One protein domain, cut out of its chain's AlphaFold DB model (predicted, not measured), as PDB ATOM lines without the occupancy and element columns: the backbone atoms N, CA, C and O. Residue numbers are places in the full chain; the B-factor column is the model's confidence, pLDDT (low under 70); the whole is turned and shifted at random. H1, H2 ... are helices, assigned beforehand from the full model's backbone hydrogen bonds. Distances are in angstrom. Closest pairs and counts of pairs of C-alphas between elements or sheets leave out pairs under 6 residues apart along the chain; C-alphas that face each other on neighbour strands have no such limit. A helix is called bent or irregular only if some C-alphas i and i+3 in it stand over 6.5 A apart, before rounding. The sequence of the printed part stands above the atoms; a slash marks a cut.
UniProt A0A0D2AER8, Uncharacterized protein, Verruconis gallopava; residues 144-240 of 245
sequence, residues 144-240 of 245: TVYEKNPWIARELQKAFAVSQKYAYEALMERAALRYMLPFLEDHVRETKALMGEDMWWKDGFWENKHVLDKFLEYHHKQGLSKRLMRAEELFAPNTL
ATOM      1  N   THR A 144      89.864  60.768  45.829       97.75
ATOM      2  CA  THR A 144      90.527  60.734  47.146       97.75
ATOM      3  C   THR A 144      90.574  59.347  47.795       97.75
ATOM      4  O   THR A 144      91.409  59.104  48.659       97.75
ATOM      5  N   VAL A 145      89.638  58.455  47.455       97.75
ATOM      6  CA  VAL A 145      89.620  57.066  47.942       97.75
ATOM      7  C   VAL A 145      90.608  56.230  47.138       97.75
ATOM      8  O   VAL A 145      91.396  55.503  47.738       97.75
ATOM      9  N   TYR A 146      90.598  56.386  45.809       96.94
ATOM     10  CA  TYR A 146      91.531  55.710  44.908       96.94
ATOM     11  C   TYR A 146      92.986  56.081  45.206       96.94
ATOM     12  O   TYR A 146      93.808  55.196  45.376       96.94
ATOM     13  N   GLU A 147      93.307  57.367  45.357       96.19
ATOM     14  CA  GLU A 147      94.683  57.818  45.623       96.19
ATOM     15  C   GLU A 147      95.245  57.257  46.937       96.19
ATOM     16  O   GLU A 147      96.429  56.946  47.020       96.19
ATOM     17  N   LYS A 148      94.392  57.071  47.954       98.06
ATOM     18  CA  LYS A 148      94.777  56.435  49.223       98.06
ATOM     19  C   LYS A 148      94.847  54.911  49.135       98.06
ATOM     20  O   LYS A 148      95.531  54.293  49.940       98.06
ATOM     21  N   ASN A 149      94.110  54.307  48.202       97.50
ATOM     22  CA  ASN A 149      93.952  52.860  48.081       97.50
ATOM     23  C   ASN A 149      93.861  52.428  46.600       97.50
ATOM     24  O   ASN A 149      92.798  51.967  46.164       97.50
ATOM     25  N   PRO A 150      94.939  52.545  45.796       95.75
ATOM     26  CA  PRO A 150      94.850  52.311  44.347       95.75
ATOM     27  C   PRO A 150      94.422  50.888  43.971       95.75
ATOM     28  O   PRO A 150      93.836  50.655  42.911       95.75
ATOM     29  N   TRP A 151      94.674  49.930  44.867       95.50
ATOM     30  CA  TRP A 151      94.286  48.528  44.731       95.50
ATOM     31  C   TRP A 151      92.765  48.324  44.610       95.50
ATOM     32  O   TRP A 151      92.345  47.374  43.953       95.50
ATOM     33  N   ILE A 152      91.934  49.232  45.148       96.75
ATOM     34  CA  ILE A 152      90.462  49.111  45.123       96.75
ATOM     35  C   ILE A 152      89.929  48.995  43.692       96.75
ATOM     36  O   ILE A 152      88.995  48.238  43.452       96.75
ATOM     37  N   ALA A 153      90.521  49.714  42.732       94.25
ATOM     38  CA  ALA A 153      90.051  49.683  41.348       94.25
ATOM     39  C   ALA A 153      90.136  48.274  40.740       94.25
ATOM     40  O   ALA A 153      89.194  47.814  40.099       94.25
ATOM     41  N   ARG A 154      91.234  47.563  41.017       91.50
ATOM     42  CA  ARG A 154      91.440  46.181  40.571       91.50
ATOM     43  C   ARG A 154      90.543  45.194  41.298       91.50
ATOM     44  O   ARG A 154      89.979  44.315  40.656       91.50
ATOM     45  N   GLU A 155      90.396  45.335  42.611       94.88
ATOM     46  CA  GLU A 155      89.548  44.426  43.386       94.88
ATOM     47  C   GLU A 155      88.069  44.564  43.007       94.88
ATOM     48  O   GLU A 155      87.380  43.557  42.861       94.88
ATOM     49  N   LEU A 156      87.595  45.784  42.726       94.38
ATOM     50  CA  LEU A 156      86.258  45.993  42.171       94.38
ATOM     51  C   LEU A 156      86.113  45.353  40.787       94.38
ATOM     52  O   LEU A 156      85.131  44.653  40.559       94.38
ATOM     53  N   GLN A 157      87.084  45.543  39.884       91.19
ATOM     54  CA  GLN A 157      87.058  44.919  38.554       91.19
ATOM     55  C   GLN A 157      86.918  43.391  38.658       91.19
ATOM     56  O   GLN A 157      86.016  42.820  38.050       91.19
ATOM     57  N   LYS A 158      87.743  42.738  39.487       91.50
ATOM     58  CA  LYS A 158      87.669  41.288  39.724       91.50
ATOM     59  C   LYS A 158      86.320  40.866  40.306       91.50
ATOM     60  O   LYS A 158      85.721  39.908  39.829       91.50
ATOM     61  N   ALA A 159      85.830  41.580  41.320       94.69
ATOM     62  CA  ALA A 159      84.558  41.259  41.961       94.69
ATOM     63  C   ALA A 159      83.378  41.355  40.978       94.69
ATOM     64  O   ALA A 159      82.513  40.477  40.966       94.69
ATOM     65  N   PHE A 160      83.356  42.376  40.116       93.25
ATOM     66  CA  PHE A 160      82.323  42.512  39.090       93.25
ATOM     67  C   PHE A 160      82.441  41.458  37.986       93.25
ATOM     68  O   PHE A 160      81.407  40.943  37.569       93.25
ATOM     69  N   ALA A 161      83.653  41.071  37.573       90.19
ATOM     70  CA  ALA A 161      83.852  39.973  36.623       90.19
ATOM     71  C   ALA A 161      83.303  38.641  37.172       90.19
ATOM     72  O   ALA A 161      82.560  37.932  36.491       90.19
ATOM     73  N   VAL A 162      83.566  38.337  38.451       93.25
ATOM     74  CA  VAL A 162      82.976  37.169  39.132       93.25
ATOM     75  C   VAL A 162      81.449  37.278  39.187       93.25
ATOM     76  O   VAL A 162      80.747  36.319  38.869       93.25
ATOM     77  N   SER A 163      80.911  38.451  39.532       93.81
ATOM     78  CA  SER A 163      79.460  38.661  39.553       93.81
ATOM     79  C   SER A 163      78.817  38.488  38.174       93.81
ATOM     80  O   SER A 163      77.695  37.989  38.086       93.81
ATOM     81  N   GLN A 164      79.495  38.902  37.103       92.25
ATOM     82  CA  GLN A 164      79.022  38.742  35.733       92.25
ATOM     83  C   GLN A 164      78.974  37.261  35.344       92.25
ATOM     84  O   GLN A 164      77.985  36.814  34.762       92.25
ATOM     85  N   LYS A 165      79.990  36.481  35.730       91.44
ATOM     86  CA  LYS A 165      80.012  35.029  35.522       91.44
ATOM     87  C   LYS A 165      78.800  34.341  36.156       91.44
ATOM     88  O   LYS A 165      78.140  33.560  35.478       91.44
ATOM     89  N   TYR A 166      78.432  34.696  37.390       92.88
ATOM     90  CA  TYR A 166      77.223  34.149  38.022       92.88
ATOM     91  C   TYR A 166      75.936  34.486  37.258       92.88
ATOM     92  O   TYR A 166      75.026  33.660  37.182       92.88
ATOM     93  N   ALA A 167      75.844  35.682  36.671       92.25
ATOM     94  CA  ALA A 167      74.698  36.053  35.843       92.25
ATOM     95  C   ALA A 167      74.636  35.222  34.550       92.25
ATOM     96  O   ALA A 167      73.558  34.772  34.161       92.25
ATOM     97  N   TYR A 168      75.787  34.979  33.918       91.31
ATOM     98  CA  TYR A 168      75.897  34.119  32.741       91.31
ATOM     99  C   TYR A 168      75.514  32.673  33.033       91.31
ATOM    100  O   TYR A 168      74.698  32.109  32.310       91.31
ATOM    101  N   GLU A 169      76.054  32.086  34.098       90.88
ATOM    102  CA  GLU A 169      75.737  30.716  34.508       90.88
ATOM    103  C   GLU A 169      74.233  30.545  34.749       90.88
ATOM    104  O   GLU A 169      73.627  29.612  34.230       90.88
ATOM    105  N   ALA A 170      73.603  31.502  35.437       91.31
ATOM    106  CA  ALA A 170      72.162  31.484  35.666       91.31
ATOM    107  C   ALA A 170      71.343  31.561  34.364       91.31
ATOM    108  O   ALA A 170      70.296  30.930  34.263       91.31
ATOM    109  N   LEU A 171      71.805  32.316  33.361       90.81
ATOM    110  CA  LEU A 171      71.156  32.391  32.046       90.81
ATOM    111  C   LEU A 171      71.269  31.091  31.237       90.81
ATOM    112  O   LEU A 171      70.437  30.864  30.362       90.81
ATOM    113  N   MET A 172      72.285  30.263  31.500       87.00
ATOM    114  CA  MET A 172      72.500  28.992  30.796       87.00
ATOM    115  C   MET A 172      71.737  27.813  31.417       87.00
ATOM    116  O   MET A 172      71.702  26.742  30.808       87.00
ATOM    117  N   GLU A 173      71.143  27.980  32.603       86.19
ATOM    118  CA  GLU A 173      70.370  26.927  33.266       86.19
ATOM    119  C   GLU A 173      69.108  26.579  32.461       86.19
ATOM    120  O   GLU A 173      68.312  27.454  32.115       86.19
ATOM    121  N   ARG A 174      68.914  25.285  32.179       80.19
ATOM    122  CA  ARG A 174      67.831  24.769  31.321       80.19
ATOM    123  C   ARG A 174      66.717  24.089  32.103       80.19
ATOM    124  O   ARG A 174      65.575  24.098  31.655       80.19
ATOM    125  N   ALA A 175      67.029  23.484  33.248       84.31
ATOM    126  CA  ALA A 175      66.048  22.745  34.040       84.31
ATOM    127  C   ALA A 175      65.084  23.685  34.779       84.31
ATOM    128  O   ALA A 175      63.914  23.356  34.971       84.31
ATOM    129  N   ALA A 176      65.569  24.863  35.169       86.38
ATOM    130  CA  ALA A 176      64.786  25.911  35.803       86.38
ATOM    131  C   ALA A 176      65.247  27.269  35.269       86.38
ATOM    132  O   ALA A 176      66.189  27.865  35.793       86.38
ATOM    133  N   LEU A 177      64.589  27.743  34.208       89.88
ATOM    134  CA  LEU A 177      64.924  29.021  33.583       89.88
ATOM    135  C   LEU A 177      64.955  30.140  34.629       89.88
ATOM    136  O   LEU A 177      64.015  30.320  35.405       89.88
ATOM    137  N   ARG A 178      66.031  30.934  34.614       92.50
ATOM    138  CA  ARG A 178      66.236  32.030  35.572       92.50
ATOM    139  C   ARG A 178      65.123  33.078  35.546       92.50
ATOM    140  O   ARG A 178      64.856  33.708  36.572       92.50
ATOM    141  N   TYR A 179      64.512  33.264  34.379       92.88
ATOM    142  CA  TYR A 179      63.434  34.208  34.122       92.88
ATOM    143  C   TYR A 179      62.220  33.468  33.564       92.88
ATOM    144  O   TYR A 179      62.371  32.491  32.834       92.88
ATOM    145  N   MET A 180      61.015  33.966  33.862       93.44
ATOM    146  CA  MET A 180      59.739  33.410  33.384       93.44
ATOM    147  C   MET A 180      59.479  33.736  31.899       93.44
ATOM    148  O   MET A 180      58.413  34.223  31.534       93.44
ATOM    149  N   LEU A 181      60.478  33.505  31.046       93.38
ATOM    150  CA  LEU A 181      60.430  33.682  29.599       93.38
ATOM    151  C   LEU A 181      60.529  32.298  28.937       93.38
ATOM    152  O   LEU A 181      61.619  31.729  28.921       93.38
ATOM    153  N   PRO A 182      59.431  31.749  28.383       92.25
ATOM    154  CA  PRO A 182      59.403  30.381  27.849       92.25
ATOM    155  C   PRO A 182      60.435  30.090  26.752       92.25
ATOM    156  O   PRO A 182      60.876  28.956  26.618       92.25
ATOM    157  N   PHE A 183      60.843  31.116  25.996       93.06
ATOM    158  CA  PHE A 183      61.803  31.018  24.888       93.06
ATOM    159  C   PHE A 183      63.172  31.633  25.229       93.06
ATOM    160  O   PHE A 183      63.921  32.032  24.337       93.06
ATOM    161  N   LEU A 184      63.511  31.746  26.522       93.44
ATOM    162  CA  LEU A 184      64.781  32.331  26.973       93.44
ATOM    163  C   LEU A 184      65.993  31.660  26.316       93.44
ATOM    164  O   LEU A 184      66.920  32.351  25.902       93.44
ATOM    165  N   GLU A 185      65.980  30.331  26.208       92.12
ATOM    166  CA  GLU A 185      67.092  29.583  25.618       92.12
ATOM    167  C   GLU A 185      67.331  29.972  24.152       92.12
ATOM    168  O   GLU A 185      68.479  30.168  23.750       92.12
ATOM    169  N   ASP A 186      66.269  30.142  23.363       93.12
ATOM    170  CA  ASP A 186      66.399  30.545  21.963       93.12
ATOM    171  C   ASP A 186      66.924  31.978  21.845       93.12
ATOM    172  O   ASP A 186      67.849  32.224  21.074       93.12
ATOM    173  N   HIS A 187      66.464  32.901  22.694       92.44
ATOM    174  CA  HIS A 187      67.027  34.254  22.750       92.44
ATOM    175  C   HIS A 187      68.508  34.275  23.145       92.44
ATOM    176  O   HIS A 187      69.289  35.063  22.605       92.44
ATOM    177  N   VAL A 188      68.930  33.396  24.057       92.81
ATOM    178  CA  VAL A 188      70.346  33.241  24.415       92.81
ATOM    179  C   VAL A 188      71.152  32.729  23.219       92.81
ATOM    180  O   VAL A 188      72.223  33.265  22.940       92.81
ATOM    181  N   ARG A 189      70.651  31.728  22.486       91.88
ATOM    182  CA  ARG A 189      71.313  31.200  21.279       91.88
ATOM    183  C   ARG A 189      71.444  32.264  20.191       91.88
ATOM    184  O   ARG A 189      72.527  32.420  19.635       91.88
ATOM    185  N   GLU A 190      70.380  33.023  19.931       93.81
ATOM    186  CA  GLU A 190      70.396  34.156  18.997       93.81
ATOM    187  C   GLU A 190      71.446  35.201  19.400       93.81
ATOM    188  O   GLU A 190      72.247  35.636  18.573       93.81
ATOM    189  N   THR A 191      71.486  35.561  20.686       93.75
ATOM    190  CA  THR A 191      72.454  36.532  21.217       93.75
ATOM    191  C   THR A 191      73.887  36.034  21.046       93.75
ATOM    192  O   THR A 191      74.750  36.793  20.608       93.75
ATOM    193  N   LYS A 192      74.148  34.751  21.326       92.69
ATOM    194  CA  LYS A 192      75.468  34.136  21.132       92.69
ATOM    195  C   LYS A 192      75.909  34.156  19.673       92.69
ATOM    196  O   LYS A 192      77.039  34.540  19.389       92.69
ATOM    197  N   ALA A 193      75.016  33.792  18.753       92.94
ATOM    198  CA  ALA A 193      75.309  33.808  17.322       92.94
ATOM    199  C   ALA A 193      75.641  35.222  16.812       92.94
ATOM    200  O   ALA A 193      76.488  35.388  15.938       92.94
ATOM    201  N   LEU A 194      74.995  36.247  17.376       93.75
ATOM    202  CA  LEU A 194      75.200  37.643  16.997       93.75
ATOM    203  C   LEU A 194      76.457  38.269  17.628       93.75
ATOM    204  O   LEU A 194      77.186  38.998  16.951       93.75
ATOM    205  N   MET A 195      76.680  38.028  18.922       92.62
ATOM    206  CA  MET A 195      77.607  38.799  19.763       92.62
ATOM    207  C   MET A 195      78.791  37.994  20.329       92.62
ATOM    208  O   MET A 195      79.696  38.584  20.918       92.62
ATOM    209  N   GLY A 196      78.825  36.670  20.146       85.75
ATOM    210  CA  GLY A 196      79.923  35.790  20.565       85.75
ATOM    211  C   GLY A 196      79.486  34.637  21.480       85.75
ATOM    212  O   GLY A 196      78.563  34.770  22.281       85.75
ATOM    213  N   GLU A 197      80.179  33.499  21.370       71.44
ATOM    214  CA  GLU A 197      79.697  32.197  21.870       71.44
ATOM    215  C   GLU A 197      79.842  31.971  23.390       71.44
ATOM    216  O   GLU A 197      78.981  31.316  23.997       71.44
ATOM    217  N   ASP A 198      80.873  32.549  24.017       74.94
ATOM    218  CA  ASP A 198      81.177  32.332  25.442       74.94
ATOM    219  C   ASP A 198      80.596  33.427  26.344       74.94
ATOM    220  O   ASP A 198      79.721  33.183  27.173       74.94
ATOM    221  N   MET A 199      81.069  34.660  26.153       82.38
ATOM    222  CA  MET A 199      80.627  35.861  26.864       82.38
ATOM    223  C   MET A 199      80.461  36.981  25.845       82.38
ATOM    224  O   MET A 199      81.458  37.450  25.288       82.38
ATOM    225  N   TRP A 200      79.218  37.383  25.588       88.12
ATOM    226  CA  TRP A 200      78.890  38.457  24.643       88.12
ATOM    227  C   TRP A 200      79.060  39.865  25.234       88.12
ATOM    228  O   TRP A 200      79.331  40.820  24.513       88.12
ATOM    229  N   TRP A 201      78.957  40.001  26.554       87.69
ATOM    230  CA  TRP A 201      79.324  41.191  27.307       87.69
ATOM    231  C   TRP A 201      80.778  41.048  27.729       87.69
ATOM    232  O   TRP A 201      81.075  40.419  28.745       87.69
ATOM    233  N   LYS A 202      81.684  41.608  26.933       83.31
ATOM    234  CA  LYS A 202      83.107  41.635  27.270       83.31
ATOM    235  C   LYS A 202      83.356  42.694  28.338       83.31
ATOM    236  O   LYS A 202      83.104  43.877  28.103       83.31
ATOM    237  N   ASP A 203      83.826  42.275  29.506       81.06
ATOM    238  CA  ASP A 203      84.470  43.178  30.447       81.06
ATOM    239  C   ASP A 203      85.898  43.485  29.967       81.06
ATOM    240  O   ASP A 203      86.506  42.700  29.245       81.06
ATOM    241  N   GLY A 204      86.417  44.660  30.324       86.44
ATOM    242  CA  GLY A 204      87.768  45.077  29.940       86.44
ATOM    243  C   GLY A 204      87.809  46.364  29.121       86.44
ATOM    244  O   GLY A 204      86.863  46.736  28.423       86.44
ATOM    245  N   PHE A 205      88.905  47.103  29.284       92.12
ATOM    246  CA  PHE A 205      89.073  48.410  28.656       92.12
ATOM    247  C   PHE A 205      89.297  48.290  27.146       92.12
ATOM    248  O   PHE A 205      88.656  49.006  26.382       92.12
ATOM    249  N   TRP A 206      90.184  47.392  26.710       92.62
ATOM    250  CA  TRP A 206      90.589  47.295  25.306       92.62
ATOM    251  C   TRP A 206      89.473  46.755  24.417       92.62
ATOM    252  O   TRP A 206      89.263  47.264  23.320       92.62
ATOM    253  N   GLU A 207      88.702  45.803  24.930       91.25
ATOM    254  CA  GLU A 207      87.532  45.203  24.294       91.25
ATOM    255  C   GLU A 207      86.416  46.229  24.056       91.25
ATOM    256  O   GLU A 207      85.607  46.061  23.147       91.25
ATOM    257  N   ASN A 208      86.381  47.296  24.860       93.75
ATOM    258  CA  ASN A 208      85.372  48.352  24.808       93.75
ATOM    259  C   ASN A 208      85.930  49.701  24.339       93.75
ATOM    260  O   ASN A 208      85.194  50.691  24.295       93.75
ATOM    261  N   LYS A 209      87.222  49.778  23.996       95.88
ATOM    262  CA  LYS A 209      87.880  51.054  23.710       95.88
ATOM    263  C   LYS A 209      87.228  51.771  22.534       95.88
ATOM    264  O   LYS A 209      86.994  52.970  22.626       95.88
ATOM    265  N   HIS A 210      86.874  51.053  21.470       97.12
ATOM    266  CA  HIS A 210      86.194  51.638  20.309       97.12
ATOM    267  C   HIS A 210      84.816  52.208  20.671       97.12
ATOM    268  O   HIS A 210      84.444  53.264  20.165       97.12
ATOM    269  N   VAL A 211      84.081  51.560  21.581       97.56
ATOM    270  CA  VAL A 211      82.793  52.064  22.090       97.56
ATOM    271  C   VAL A 211      82.996  53.351  22.889       97.56
ATOM    272  O   VAL A 211      82.260  54.321  22.704       97.56
ATOM    273  N   LEU A 212      84.007  53.371  23.761       97.50
ATOM    274  CA  LEU A 212      84.364  54.533  24.577       97.50
ATOM    275  C   LEU A 212      84.834  55.706  23.711       97.50
ATOM    276  O   LEU A 212      84.364  56.825  23.903       97.50
ATOM    277  N   ASP A 213      85.707  55.453  22.737       98.06
ATOM    278  CA  ASP A 213      86.193  56.459  21.792       98.06
ATOM    279  C   ASP A 213      85.026  57.053  20.990       98.06
ATOM    280  O   ASP A 213      84.919  58.276  20.888       98.06
ATOM    281  N   LYS A 214      84.094  56.215  20.505       98.56
ATOM    282  CA  LYS A 214      82.913  56.697  19.777       98.56
ATOM    283  C   LYS A 214      81.997  57.544  20.660       98.56
ATOM    284  O   LYS A 214      81.514  58.590  20.230       98.56
ATOM    285  N   PHE A 215      81.784  57.141  21.914       98.25
ATOM    286  CA  PHE A 215      81.012  57.956  22.849       98.25
ATOM    287  C   PHE A 215      81.690  59.302  23.125       98.25
ATOM    288  O   PHE A 215      81.013  60.326  23.176       98.25
ATOM    289  N   LEU A 216      83.015  59.325  23.288       98.00
ATOM    290  CA  LEU A 216      83.778  60.554  23.515       98.00
ATOM    291  C   LEU A 216      83.733  61.489  22.303       98.00
ATOM    292  O   LEU A 216      83.619  62.703  22.486       98.00
ATOM    293  N   GLU A 217      83.762  60.936  21.090       98.19
ATOM    294  CA  GLU A 217      83.532  61.670  19.845       98.19
ATOM    295  C   GLU A 217      82.148  62.330  19.849       98.19
ATOM    296  O   GLU A 217      82.058  63.553  19.720       98.19
ATOM    297  N   TYR A 218      81.078  61.559  20.085       97.88
ATOM    298  CA  TYR A 218      79.714  62.091  20.171       97.88
ATOM    299  C   TYR A 218      79.574  63.144  21.270       97.88
ATOM    300  O   TYR A 218      79.051  64.230  21.026       97.88
ATOM    301  N   HIS A 219      80.071  62.865  22.471       96.69
ATOM    302  CA  HIS A 219      79.982  63.769  23.612       96.69
ATOM    303  C   HIS A 219      80.711  65.098  23.345       96.69
ATOM    304  O   HIS A 219      80.229  66.167  23.722       96.69
ATOM    305  N   HIS A 220      81.856  65.060  22.657       96.00
ATOM    306  CA  HIS A 220      82.574  66.263  22.245       96.00
ATOM    307  C   HIS A 220      81.860  67.017  21.116       96.00
ATOM    308  O   HIS A 220      81.636  68.218  21.242       96.00
ATOM    309  N   LYS A 221      81.460  66.325  20.043       94.62
ATOM    310  CA  LYS A 221      80.769  66.921  18.886       94.62
ATOM    311  C   LYS A 221      79.461  67.605  19.289       94.62
ATOM    312  O   LYS A 221      79.119  68.656  18.761       94.62
ATOM    313  N   GLN A 222      78.775  67.051  20.285       95.38
ATOM    314  CA  GLN A 222      77.546  67.601  20.854       95.38
ATOM    315  C   GLN A 222      77.803  68.667  21.943       95.38
ATOM    316  O   GLN A 222      76.881  69.056  22.652       95.38
ATOM    317  N   GLY A 223      79.040  69.159  22.093       93.50
ATOM    318  CA  GLY A 223      79.397  70.303  22.947       93.50
ATOM    319  C   GLY A 223      79.377  70.049  24.453       93.50
ATOM    320  O   GLY A 223      79.437  71.002  25.232       93.50
ATOM    321  N   LEU A 224      79.301  68.784  24.877       94.75
ATOM    322  CA  LEU A 224      79.253  68.406  26.290       94.75
ATOM    323  C   LEU A 224      80.655  68.298  26.905       94.75
ATOM    324  O   LEU A 224      80.852  68.629  28.075       94.75
ATOM    325  N   SER A 225      81.650  67.873  26.120       94.12
ATOM    326  CA  SER A 225      83.067  67.961  26.498       94.12
ATOM    327  C   SER A 225      83.716  69.201  25.894       94.12
ATOM    328  O   SER A 225      83.561  69.468  24.710       94.12
ATOM    329  N   LYS A 226      84.546  69.905  26.675       92.88
ATOM    330  CA  LYS A 226      85.335  71.060  26.190       92.88
ATOM    331  C   LYS A 226      86.443  70.691  25.197       92.88
ATOM    332  O   LYS A 226      86.943  71.555  24.490       92.88
ATOM    333  N   ARG A 227      86.886  69.433  25.225       95.56
ATOM    334  CA  ARG A 227      87.884  68.863  24.317       95.56
ATOM    335  C   ARG A 227      87.559  67.402  24.061       95.56
ATOM    336  O   ARG A 227      86.934  66.762  24.910       95.56
ATOM    337  N   LEU A 228      88.054  66.862  22.957       97.06
ATOM    338  CA  LEU A 228      88.061  65.423  22.749       97.06
ATOM    339  C   LEU A 228      89.012  64.784  23.774       97.06
ATOM    340  O   LEU A 228      90.209  65.082  23.810       97.06
ATOM    341  N   MET A 229      88.454  63.979  24.675       96.81
ATOM    342  CA  MET A 229      89.223  63.202  25.648       96.81
ATOM    343  C   MET A 229      89.602  61.857  25.036       96.81
ATOM    344  O   MET A 229      88.896  61.360  24.163       96.81
ATOM    345  N   ARG A 230      90.693  61.258  25.509       96.56
ATOM    346  CA  ARG A 230      91.047  59.873  25.189       96.56
ATOM    347  C   ARG A 230      90.440  58.942  26.231       96.56
ATOM    348  O   ARG A 230      90.425  59.289  27.416       96.56
ATOM    349  N   ALA A 231      89.977  57.767  25.814       95.88
ATOM    350  CA  ALA A 231      89.355  56.797  26.713       95.88
ATOM    351  C   ALA A 231      90.258  56.436  27.907       95.88
ATOM    352  O   ALA A 231      89.782  56.359  29.036       95.88
ATOM    353  N   GLU A 232      91.568  56.317  27.696       95.50
ATOM    354  CA  GLU A 232      92.572  55.997  28.718       95.50
ATOM    355  C   GLU A 232      92.617  57.029  29.854       95.50
ATOM    356  O   GLU A 232      93.003  56.704  30.972       95.50
ATOM    357  N   GLU A 233      92.217  58.277  29.589       94.12
ATOM    358  CA  GLU A 233      92.192  59.342  30.598       94.12
ATOM    359  C   GLU A 233      91.041  59.179  31.602       94.12
ATOM    360  O   GLU A 233      91.058  59.807  32.663       94.12
ATOM    361  N   LEU A 234      90.024  58.379  31.263       92.69
ATOM    362  CA  LEU A 234      88.818  58.208  32.075       92.69
ATOM    363  C   LEU A 234      88.956  57.114  33.135       92.69
ATOM    364  O   LEU A 234      88.230  57.135  34.130       92.69
ATOM    365  N   PHE A 235      89.869  56.165  32.931       94.00
ATOM    366  CA  PHE A 235      89.998  54.976  33.766       94.00
ATOM    367  C   PHE A 235      91.260  55.025  34.623       94.00
ATOM    368  O   PHE A 235      92.240  55.701  34.315       94.00
ATOM    369  N   ALA A 236      91.229  54.298  35.737       93.44
ATOM    370  CA  ALA A 236      92.406  54.134  36.573       93.44
ATOM    371  C   ALA A 236      93.509  53.425  35.755       93.44
ATOM    372  O   ALA A 236      93.221  52.409  35.125       93.44
ATOM    373  N   PRO A 237      94.772  53.895  35.750       91.94
ATOM    374  CA  PRO A 237      95.818  53.288  34.918       91.94
ATOM    375  C   PRO A 237      96.005  51.800  35.208       91.94
ATOM    376  O   PRO A 237      96.147  50.980  34.305       91.94
ATOM    377  N   ASN A 238      95.900  51.435  36.487       91.19
ATOM    378  CA  ASN A 238      95.971  50.055  36.927       91.19
ATOM    379  C   ASN A 238      94.716  49.240  36.600       91.19
ATOM    380  O   ASN A 238      94.632  48.155  37.131       91.19
ATOM    381  N   THR A 239      93.750  49.701  35.802       89.69
ATOM    382  CA  THR A 239      92.658  48.864  35.258       89.69
ATOM    383  C   THR A 239      92.769  48.651  33.749       89.69
ATOM    384  O   THR A 239      91.961  47.920  33.187       89.69
ATOM    385  N   LEU A 240      93.750  49.276  33.086       88.81
ATOM    386  CA  LEU A 240      93.900  49.218  31.627       88.81
ATOM    387  C   LEU A 240      94.524  47.910  31.137       88.81
ATOM    388  O   LEU A 240      94.281  47.504  30.011       88.81
TER     389      LEU A 240
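AT A GLANCE: This is residues 144 to 240 of the 245 residues of an uncharacterized protein of Verruconis gallopava (UniProt A0A0D2AER8). The model is a loose, open frame of helices: the long straight helix H2 makes one long side, the chain turns back at its far end through a long link into H3, and H3 with H4 makes the opposite side, with a stretched link between them. The short H1 sits at the start of H2, and after H4 a tail of residues 222 to 240 folds back toward the side of H1 and the beginning of H2; contacts between the helices are few. The printed part has 97 residues with four named helices, in the order H1, H2, H3, H4, and no named strand; its class is all helix. It is loose, with a radius of gyration of the C-alphas of 17.8 A, and the C-alphas span 50 by 35 by 21 A along their three main axes.

IN THESE COORDINATES: The longest helix is H2, residues 151 to 172, 22 residues from Trp 151 to Met 172 and 32.4 A from first to last C-alpha; it begins with C-alpha 151 at (94.286, 48.528, 44.731) and ends with C-alpha 172 at (72.500, 28.992, 30.796). Before it stands H1, residues 144 to 148, from Thr 144 to Lys 148, 6.4 A long. After it comes H3, residues 184 to 195, from Leu 184 to Met 195, 16.1 A long. The last named helix is H4, residues 206 to 221, from Trp 206 to Lys 221, 22.9 A long, with C-alpha 221 at (80.769, 66.921, 18.886). H4 is irregular: C-alphas 207 and 210 are 7.7 A apart, against about 5 A in a regular helix. Residues 222 to 240 follow with no named element.

HOW THE PARTS SIT: H2 and H3 only just touch, with 3 pairs of C-alphas within 8 A. Their closest C-alphas are those of Met 172 and Glu 185, 7.5 A apart. H2 touches H3 with residues 171 to 172 alone, and H3 touches H2 with residues 185 to 188 alone. The two helices run opposite ways at a steep tilt of 53 degrees. At the other end of H2, H1 is close but not clearly touching: the closest C-alphas of the two are those of Tyr 146 and Ile 152, 6.7 A apart. H4 touches no helix: it is apart from H1, from H2 and from H3. H1 and H3 are apart as well. In H2 and H3 every O i to N i+4 pair of the backbone is within hydrogen-bond range, while in H4 it is 10 of 12 and in H1 0 of 1, with 1 of 2 O i to N i+3 pairs within range in H1.

THE WHOLE: The two C-alphas farthest apart are those of Ala 175 and Lys 226, 52.6 A, while the first and last printed C-alphas, those of Thr 144 and Leu 240, are 19.6 A apart. The link from H1 to H2 is tight, with 2 residues, and the link from H3 to H4 is short, with 10. The link from H2 to H3 is long, with 11 residues. In the stretch of residues 222 to 240 the C-alphas lie 13 to 26 A from the mean of all C-alphas. The printed part has no cut. The mean pLDDT of the printed part is 92.5, and no printed residue is under 70.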